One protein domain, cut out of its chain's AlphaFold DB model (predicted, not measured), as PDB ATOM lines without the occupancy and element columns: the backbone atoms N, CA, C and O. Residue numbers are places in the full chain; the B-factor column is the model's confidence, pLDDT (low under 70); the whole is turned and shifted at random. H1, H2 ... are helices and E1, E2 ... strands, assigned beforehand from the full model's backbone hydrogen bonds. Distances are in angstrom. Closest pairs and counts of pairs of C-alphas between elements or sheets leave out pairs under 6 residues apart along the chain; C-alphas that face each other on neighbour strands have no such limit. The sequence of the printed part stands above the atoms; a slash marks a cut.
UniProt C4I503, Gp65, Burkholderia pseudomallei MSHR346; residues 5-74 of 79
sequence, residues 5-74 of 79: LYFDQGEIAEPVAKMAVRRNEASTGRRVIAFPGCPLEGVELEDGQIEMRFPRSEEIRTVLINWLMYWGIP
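This is residues 5 to 74 of the 79 residues of the protein "Gp65" of Burkholderia pseudomallei MSHR346 (UniProt C4I503). A strongly twisted wall of five antiparallel strands has two helices set off to one side of it, the longer one, H2, toward its E1 and E5 end and the short H1 toward its E2 edge. The printed part has 70 residues, in the order E1 H1 E2 E3 E4 E5 H2, and the sheet runs E1 E5 E4 E3 E2. The class is mixed, helices and strands. The whole is compact and rounded, with a radius of gyration of the C-alphas of 11.8 A and spans of 30 by 28 by 20 A.

E1, residues 5 to 8, begins at C-alpha 5 (149.780, 177.372, 145.187). H1 is residues 14 to 19, E2 residues 21 to 24, E3 residues 31 to 34 and E4 residues 41 to 44. E5, residues 49 to 53, is 13.2 A long. H2, residues 58 to 70, is 17.9 A long and ends at C-alpha 70 (151.718, 189.435, 134.524).

Edge strand E1 is antiparallel to E5 at 162 degrees, with N 5 and O 52 2.8 A apart. E2 to E5 form a meander, each strand the antiparallel neighbour of the one before, and its hairpins are E2 and E3, E3 and E4, E4 and E5. N 23 and O 32 are 2.9 A apart across E2 and E3, N 42 and O 33 2.8 A across E3 and E4, and N 51 and O 43 2.9 A across E4 and E5. H1 and H2 are each not on the sheet, but only just, with 4 pairs of C-alphas within 10 A. H1 and H2 are apart. In both helices every O i to N i+4 pair is within hydrogen-bond range.

The two C-alphas farthest apart, of Ser 27 and Tyr 70, are 33.4 A apart. The printed part has no cut and no long link. Its mean pLDDT is 94.5, and no printed residue is under 70.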
ATOM      1  N   LEU A   5     149.950 176.945 146.562       97.38
ATOM      2  CA  LEU A   5     149.780 177.372 145.187       97.38
ATOM      3  C   LEU A   5     150.645 176.487 144.292       97.38
ATOM      4  O   LEU A   5     151.810 176.255 144.606       97.38
ATOM      5  N   TYR A   6     150.070 176.033 143.186       97.88
ATOM      6  CA  TYR A   6     150.733 175.189 142.201       97.88
ATOM      7  C   TYR A   6     150.590 175.787 140.807       97.88
ATOM      8  O   TYR A   6     149.515 176.284 140.463       97.88
ATOM      9  N   PHE A   7     151.644 175.693 140.009       97.50
ATOM     10  CA  PHE A   7     151.646 176.028 138.584       97.50
ATOM     11  C   PHE A   7     152.655 175.155 137.840       97.50
ATOM     12  O   PHE A   7     153.620 174.674 138.436       97.50
ATOM     13  N   ASP A   8     152.432 174.942 136.548       96.88
ATOM     14  CA  ASP A   8     153.274 174.062 135.741       96.88
ATOM     15  C   ASP A   8     154.536 174.790 135.271       96.88
ATOM     16  O   ASP A   8     154.484 175.916 134.772       96.88
ATOM     17  N   GLN A   9     155.691 174.130 135.375       93.69
ATOM     18  CA  GLN A   9     156.961 174.695 134.919       93.69
ATOM     19  C   GLN A   9     156.970 174.969 133.403       93.69
ATOM     20  O   GLN A   9     157.672 175.872 132.951       93.69
ATOM     21  N   GLY A  10     156.185 174.213 132.628       93.75
ATOM     22  CA  GLY A  10     156.038 174.392 131.179       93.75
ATOM     23  C   GLY A  10     155.313 175.680 130.770       93.75
ATOM     24  O   GLY A  10     155.530 176.161 129.664       93.75
ATOM     25  N   GLU A  11     154.519 176.266 131.669       93.38
ATOM     26  CA  GLU A  11     153.765 177.507 131.429       93.38
ATOM     27  C   GLU A  11     154.590 178.765 131.749       93.38
ATOM     28  O   GLU A  11     154.149 179.898 131.554       93.38
ATOM     29  N   ILE A  12     155.814 178.593 132.257       93.81
ATOM     30  CA  ILE A  12     156.694 179.706 132.602       93.81
ATOM     31  C   ILE A  12     157.367 180.222 131.335       93.81
ATOM     32  O   ILE A  12     158.110 179.500 130.667       93.81
ATOM     33  N   ALA A  13     157.181 181.511 131.052       92.50
ATOM     34  CA  ALA A  13     157.830 182.175 129.930       92.50
ATOM     35  C   ALA A  13     159.355 181.937 129.934       92.50
ATOM     36  O   ALA A  13     160.036 182.146 130.943       92.50
ATOM     37  N   GLU A  14     159.906 181.553 128.779       92.75
ATOM     38  CA  GLU A  14     161.318 181.173 128.624       92.75
ATOM     39  C   GLU A  14     162.318 182.192 129.220       92.75
ATOM     40  O   GLU A  14     163.261 181.762 129.895       92.75
ATOM     41  N   PRO A  15     162.135 183.525 129.067       91.06
ATOM     42  CA  PRO A  15     163.039 184.501 129.678       91.06
ATOM     43  C   PRO A  15     163.086 184.399 131.209       91.06
ATOM     44  O   PRO A  15     164.159 184.479 131.805       91.06
ATOM     45  N   VAL A  16     161.937 184.168 131.846       93.56
ATOM     46  CA  VAL A  16     161.810 184.030 133.303       93.56
ATOM     47  C   VAL A  16     162.452 182.729 133.768       93.56
ATOM     48  O   VAL A  16     163.216 182.723 134.734       93.56
ATOM     49  N   ALA A  17     162.196 181.636 133.047       93.81
ATOM     50  CA  ALA A  17     162.740 180.320 133.362       93.81
ATOM     51  C   ALA A  17     164.278 180.282 133.282       93.81
ATOM     52  O   ALA A  17     164.921 179.637 134.114       93.81
ATOM     53  N   LYS A  18     164.878 180.995 132.316       94.19
ATOM     54  CA  LYS A  18     166.342 181.109 132.164       94.19
ATOM     55  C   LYS A  18     167.008 181.888 133.294       94.19
ATOM     56  O   LYS A  18     168.154 181.608 133.629       94.19
ATOM     57  N   MET A  19     166.301 182.855 133.869       94.62
ATOM     58  CA  MET A  19     166.791 183.676 134.977       94.62
ATOM     59  C   MET A  19     166.488 183.070 136.353       94.62
ATOM     60  O   MET A  19     166.910 183.621 137.369       94.62
ATOM     61  N   ALA A  20     165.754 181.957 136.402       95.81
ATOM     62  CA  ALA A  20     165.407 181.297 137.647       95.81
ATOM     63  C   ALA A  20     166.647 180.691 138.321       95.81
ATOM     64  O   ALA A  20     167.434 179.969 137.701       95.81
ATOM     65  N   VAL A  21     166.792 180.948 139.618       96.06
ATOM     66  CA  VAL A  21     167.883 180.414 140.437       96.06
ATOM     67  C   VAL A  21     167.397 179.151 141.128       96.06
ATOM     68  O   VAL A  21     166.330 179.149 141.735       96.06
ATOM     69  N   ARG A  22     168.185 178.076 141.049       95.19
ATOM     70  CA  ARG A  22     167.858 176.784 141.661       95.19
ATOM     71  C   ARG A  22     168.878 176.409 142.718       95.19
ATOM     72  O   ARG A  22     170.076 176.613 142.529       95.19
ATOM     73  N   ARG A  23     168.401 175.810 143.803       94.19
ATOM     74  CA  ARG A  23     169.232 175.287 144.885       94.19
ATOM     75  C   ARG A  23     168.659 173.967 145.377       94.19
ATOM     76  O   ARG A  23     167.462 173.862 145.612       94.19
ATOM     77  N   ASN A  24     169.532 172.992 145.597       92.56
ATOM     78  CA  ASN A  24     169.154 171.760 146.277       92.56
ATOM     79  C   ASN A  24     169.252 171.976 147.789       92.56
ATOM     80  O   ASN A  24     170.300 172.380 148.298       92.56
ATOM     81  N   GLU A  25     168.159 171.738 148.503       88.69
ATOM     82  CA  GLU A  25     168.121 171.811 149.956       88.69
ATOM     83  C   GLU A  25     168.713 170.524 150.547       88.69
ATOM     84  O   GLU A  25     168.151 169.440 150.407       88.69
ATOM     85  N   ALA A  26     169.872 170.629 151.204       82.88
ATOM     86  CA  ALA A  26     170.641 169.467 151.661       82.88
ATOM     87  C   ALA A  26     169.934 168.625 152.740       82.88
ATOM     88  O   ALA A  26     170.206 167.435 152.861       82.88
ATOM     89  N   SER A  27     169.041 169.230 153.528       86.12
ATOM     90  CA  SER A  27     168.316 168.568 154.622       86.12
ATOM     91  C   SER A  27     167.115 167.750 154.145       86.12
ATOM     92  O   SER A  27     166.794 166.734 154.752       86.12
ATOM     93  N   THR A  28     166.441 168.193 153.082       84.56
ATOM     94  CA  THR A  28     165.190 167.592 152.591       84.56
ATOM     95  C   THR A  28     165.349 166.911 151.234       84.56
ATOM     96  O   THR A  28     164.463 166.171 150.819       84.56
ATOM     97  N   GLY A  29     166.448 167.181 150.522       86.06
ATOM     98  CA  GLY A  29     166.658 166.764 149.136       86.06
ATOM     99  C   GLY A  29     165.812 167.536 148.120       86.06
ATOM    100  O   GLY A  29     165.879 167.238 146.929       86.06
ATOM    101  N   ARG A  30     165.019 168.526 148.552       91.50
ATOM    102  CA  ARG A  30     164.105 169.267 147.678       91.50
ATOM    103  C   ARG A  30     164.861 170.221 146.767       91.50
ATOM    104  O   ARG A  30     165.811 170.887 147.183       91.50
ATOM    105  N   ARG A  31     164.394 170.336 145.526       94.81
ATOM    106  CA  ARG A  31     164.900 171.320 144.573       94.81
ATOM    107  C   ARG A  31     164.073 172.591 144.684       94.81
ATOM    108  O   ARG A  31     162.915 172.634 144.291       94.81
ATOM    109  N   VAL A  32     164.674 173.615 145.270       95.88
ATOM    110  CA  VAL A  32     164.058 174.926 145.470       95.88
ATOM    111  C   VAL A  32     164.395 175.819 144.283       95.88
ATOM    112  O   VAL A  32     165.527 175.801 143.786       95.88
ATOM    113  N   ILE A  33     163.426 176.611 143.837       96.44
ATOM    114  CA  ILE A  33     163.553 177.538 142.719       96.44
ATOM    115  C   ILE A  33     163.030 178.927 143.092       96.44
ATOM    116  O   ILE A  33     161.984 179.067 143.720       96.44
ATOM    117  N   ALA A  34     163.749 179.967 142.680       96.62
ATOM    118  CA  ALA A  34     163.329 181.355 142.805       96.62
ATOM    119  C   ALA A  34     163.306 182.021 141.427       96.62
ATOM    120  O   ALA A  34     164.252 181.884 140.647       96.62
ATOM    121  N   PHE A  35     162.237 182.760 141.142       96.50
ATOM    122  CA  PHE A  35     162.061 183.471 139.877       96.50
ATOM    123  C   PHE A  35     162.299 184.973 140.051       96.50
ATOM    124  O   PHE A  35     161.953 185.530 141.097       96.50
ATOM    125  N   PRO A  36     162.836 185.665 139.033       95.00
ATOM    126  CA  PRO A  36     163.008 187.111 139.096       95.00
ATOM    127  C   PRO A  36     161.661 187.819 139.305       95.00
ATOM    128  O   PRO A  36     160.696 187.600 138.571       95.00
ATOM    129  N   GLY A  37     161.597 188.675 140.327       93.06
ATOM    130  CA  GLY A  37     160.396 189.439 140.676       93.06
ATOM    131  C   GLY A  37     159.280 188.637 141.359       93.06
ATOM    132  O   GLY A  37     158.289 189.243 141.758       93.06
ATOM    133  N   CYS A  38     159.420 187.315 141.526       95.19
ATOM    134  CA  CYS A  38     158.488 186.522 142.326       95.19
ATOM    135  C   CYS A  38     158.816 186.720 143.815       95.19
ATOM    136  O   CYS A  38     159.983 186.598 144.193       95.19
ATOM    137  N   PRO A  39     157.830 187.009 144.684       95.00
ATOM    138  CA  PRO A  39     158.100 187.327 146.087       95.00
ATOM    139  C   PRO A  39     158.494 186.109 146.932       95.00
ATOM    140  O   PRO A  39     158.911 186.280 148.075       95.00
ATOM    141  N   LEU A  40     158.328 184.890 146.408       94.38
ATOM    142  CA  LEU A  40     158.557 183.637 147.125       94.38
ATOM    143  C   LEU A  40     159.379 182.658 146.290       94.38
ATOM    144  O   LEU A  40     159.305 182.644 145.058       94.38
ATOM    145  N   GLU A  41     160.108 181.799 146.992       95.50
ATOM    146  CA  GLU A  41     160.665 180.576 146.427       95.50
ATOM    147  C   GLU A  41     159.593 179.477 146.345       95.50
ATOM    148  O   GLU A  41     158.657 179.431 147.149       95.50
ATOM    149  N   GLY A  42     159.733 178.603 145.354       95.75
ATOM    150  CA  GLY A  42     158.923 177.405 145.180       95.75
ATOM    151  C   GLY A  42     159.765 176.137 145.235       95.75
ATOM    152  O   GLY A  42     160.995 176.185 145.212       95.75
ATOM    153  N   VAL A  43     159.094 174.996 145.297       96.81
ATOM    154  CA  VAL A  43     159.695 173.663 145.252       96.81
ATOM    155  C   VAL A  43     159.310 173.009 143.932       96.81
ATOM    156  O   VAL A  43     158.128 172.939 143.608       96.81
ATOM    157  N   GLU A  44     160.300 172.544 143.173       96.31
ATOM    158  CA  GLU A  44     160.065 171.724 141.984       96.31
ATOM    159  C   GLU A  44     159.620 170.321 142.417       96.31
ATOM    160  O   GLU A  44     160.305 169.648 143.195       96.31
ATOM    161  N   LEU A  45     158.465 169.897 141.916       95.38
ATOM    162  CA  LEU A  45     157.901 168.568 142.106       95.38
ATOM    163  C   LEU A  45     158.284 167.646 140.938       95.38
ATOM    164  O   LEU A  45     158.638 168.096 139.848       95.38
ATOM    165  N   GLU A  46     158.210 166.335 141.165       92.44
ATOM    166  CA  GLU A  46     158.587 165.320 140.165       92.44
ATOM    167  C   GLU A  46     157.669 165.311 138.932       92.44
ATOM    168  O   GLU A  46     158.089 164.895 137.854       92.44
ATOM    169  N   ASP A  47     156.437 165.803 139.071       93.31
ATOM    170  CA  ASP A  47     155.448 165.931 137.997       93.31
ATOM    171  C   ASP A  47     155.623 167.209 137.152       93.31
ATOM    172  O   ASP A  47     154.833 167.463 136.243       93.31
ATOM    173  N   GLY A  48     156.670 167.998 137.417       93.75
ATOM    174  CA  GLY A  48     156.962 169.239 136.699       93.75
ATOM    175  C   GLY A  48     156.191 170.455 137.214       93.75
ATOM    176  O   GLY A  48     156.239 171.515 136.584       93.75
ATOM    177  N   GLN A  49     155.500 170.334 138.349       97.25
ATOM    178  CA  GLN A  49     154.853 171.466 139.002       97.25
ATOM    179  C   GLN A  49     155.797 172.209 139.942       97.25
ATOM    180  O   GLN A  49     156.736 171.650 140.508       97.25
ATOM    181  N   ILE A  50     155.502 173.486 140.148       97.38
ATOM    182  CA  ILE A  50     156.104 174.304 141.193       97.38
ATOM    183  C   ILE A  50     155.095 174.472 142.322       97.38
ATOM    184  O   ILE A  50     154.026 175.039 142.114       97.38
ATOM    185  N   GLU A  51     155.454 174.025 143.521       96.94
ATOM    186  CA  GLU A  51     154.684 174.243 144.746       96.94
ATOM    187  C   GLU A  51     155.205 175.472 145.499       96.94
ATOM    188  O   GLU A  51     156.398 175.593 145.774       96.94
ATOM    189  N   MET A  52     154.310 176.372 145.901       95.75
ATOM    190  CA  MET A  52     154.610 177.504 146.779       95.75
ATOM    191  C   MET A  52     153.644 177.538 147.955       95.75
ATOM    192  O   MET A  52     152.441 177.318 147.808       95.75
ATOM    193  N   ARG A  53     154.140 177.892 149.144       94.12
ATOM    194  CA  ARG A  53     153.253 178.131 150.286       94.12
ATOM    195  C   ARG A  53     152.388 179.353 150.005       94.12
ATOM    196  O   ARG A  53     152.921 180.434 149.767       94.12
ATOM    197  N   PHE A  54     151.069 179.210 150.095       94.00
ATOM    198  CA  PHE A  54     150.179 180.333 149.840       94.00
ATOM    199  C   PHE A  54     150.231 181.334 151.009       94.00
ATOM    200  O   PHE A  54     149.935 180.958 152.154       94.00
ATOM    201  N   PRO A  55     150.624 182.601 150.775       92.88
ATOM    202  CA  PRO A  55     150.805 183.566 151.853       92.88
ATOM    203  C   PRO A  55     149.504 183.891 152.576       92.88
ATOM    204  O   PRO A  55     148.462 184.129 151.965       92.88
ATOM    205  N   ARG A  56     149.592 183.993 153.906       91.06
ATOM    206  CA  ARG A  56     148.515 184.570 154.725       91.06
ATOM    207  C   ARG A  56     148.520 186.100 154.701       91.06
ATOM    208  O   ARG A  56     147.469 186.696 154.889       91.06
ATOM    209  N   SER A  57     149.688 186.710 154.479       94.19
ATOM    210  CA  SER A  57     149.815 188.160 154.305       94.19
ATOM    211  C   SER A  57     149.181 188.578 152.984       94.19
ATOM    212  O   SER A  57     149.557 188.065 151.927       94.19
ATOM    213  N   GLU A  58     148.228 189.505 153.047       94.06
ATOM    214  CA  GLU A  58     147.506 189.987 151.868       94.06
ATOM    215  C   GLU A  58     148.424 190.700 150.878       94.06
ATOM    216  O   GLU A  58     148.257 190.548 149.669       94.06
ATOM    217  N   GLU A  59     149.424 191.419 151.384       95.44
ATOM    218  CA  GLU A  59     150.409 192.138 150.578       95.44
ATOM    219  C   GLU A  59     151.247 191.161 149.745       95.44
ATOM    220  O   GLU A  59     151.260 191.234 148.518       95.44
ATOM    221  N   ILE A  60     151.862 190.169 150.400       95.00
ATOM    222  CA  ILE A  60     152.686 189.154 149.722       95.00
ATOM    223  C   ILE A  60     151.833 188.354 148.734       95.00
ATOM    224  O   ILE A  60     152.266 188.077 147.616       95.00
ATOM    225  N   ARG A  61     150.600 188.010 149.124       95.50
ATOM    226  CA  ARG A  61     149.648 187.318 148.252       95.50
ATOM    227  C   ARG A  61     149.327 188.145 147.009       95.50
ATOM    228  O   ARG A  61     149.347 187.602 145.913       95.50
ATOM    229  N   THR A  62     149.072 189.441 147.161       96.38
ATOM    230  CA  THR A  62     148.779 190.342 146.037       96.38
ATOM    231  C   THR A  62     149.956 190.416 145.071       96.38
ATOM    232  O   THR A  62     149.768 190.264 143.867       96.38
ATOM    233  N   VAL A  63     151.178 190.571 145.587       97.12
ATOM    234  CA  VAL A  63     152.392 190.601 144.757       97.12
ATOM    235  C   VAL A  63     152.590 189.276 144.014       97.12
ATOM    236  O   VAL A  63     152.873 189.290 142.818       97.12
ATOM    237  N   LEU A  64     152.383 188.134 144.683       96.94
ATOM    238  CA  LEU A  64     152.505 186.809 144.067       96.94
ATOM    239  C   LEU A  64     151.493 186.616 142.930       96.94
ATOM    240  O   LEU A  64     151.867 186.202 141.835       96.94
ATOM    241  N   ILE A  65     150.223 186.937 143.178       97.00
ATOM    242  CA  ILE A  65     149.154 186.786 142.183       97.00
ATOM    243  C   ILE A  65     149.379 187.726 140.999       97.00
ATOM    244  O   ILE A  65     149.248 187.301 139.854       97.00
ATOM    245  N   ASN A  66     149.782 188.974 141.249       97.62
ATOM    246  CA  ASN A  66     150.108 189.919 140.183       97.62
ATOM    247  C   ASN A  66     151.283 189.434 139.331       97.62
ATOM    248  O   ASN A  66     151.245 189.591 138.114       97.62
ATOM    249  N   TRP A  67     152.303 188.827 139.942       97.19
ATOM    250  CA  TRP A  67     153.427 188.251 139.208       97.19
ATOM    251  C   TRP A  67     152.979 187.101 138.295       97.19
ATOM    252  O   TRP A  67     153.308 187.106 137.111       97.19
ATOM    253  N   LEU A  68     152.168 186.165 138.805       97.00
ATOM    254  CA  LEU A  68     151.615 185.057 138.012       97.00
ATOM    255  C   LEU A  68     150.763 185.573 136.843       97.00
ATOM    256  O   LEU A  68     150.937 185.140 135.707       97.00
ATOM    257  N   MET A  69     149.894 186.549 137.112       96.94
ATOM    258  CA  MET A  69     149.028 187.181 136.113       96.94
ATOM    259  C   MET A  69     149.823 187.941 135.047       96.94
ATOM    260  O   MET A  69     149.505 187.841 133.866       96.94
ATOM    261  N   TYR A  70     150.863 188.681 135.444       95.94
ATOM    262  CA  TYR A  70     151.718 189.435 134.524       95.94
ATOM    263  C   TYR A  70     152.405 188.518 133.507       95.94
ATOM    264  O   TYR A  70     152.480 188.852 132.326       95.94
ATOM    265  N   TRP A  71     152.867 187.350 133.954       95.44
ATOM    266  CA  TRP A  71     153.487 186.351 133.084       95.44
ATOM    267  C   TRP A  71     152.485 185.407 132.410       95.44
ATOM    268  O   TRP A  71     152.905 184.549 131.640       95.44
ATOM    269  N   GLY A  72     151.184 185.562 132.670       95.62
ATOM    270  CA  GLY A  72     150.136 184.720 132.093       95.62
ATOM    271  C   GLY A  72     150.170 183.264 132.566       95.62
ATOM    272  O   GLY A  72     149.703 182.397 131.839       95.62
ATOM    273  N   ILE A  73     150.720 182.994 133.755       96.75
ATOM    274  CA  ILE A  73     150.925 181.640 134.284       96.75
ATOM    275  C   ILE A  73     149.621 181.140 134.925       96.75
ATOM    276  O   ILE A  73     149.189 181.710 135.935       96.75
ATOM    277  N   PRO A  74     148.994 180.067 134.409       97.06
ATOM    278  CA  PRO A  74     147.861 179.432 135.070       97.06
ATOM    279  C   PRO A  74     148.290 178.816 136.407       97.06
ATOM    280  O   PRO A  74     149.326 178.159 136.498       97.06
TER     281      PRO A  74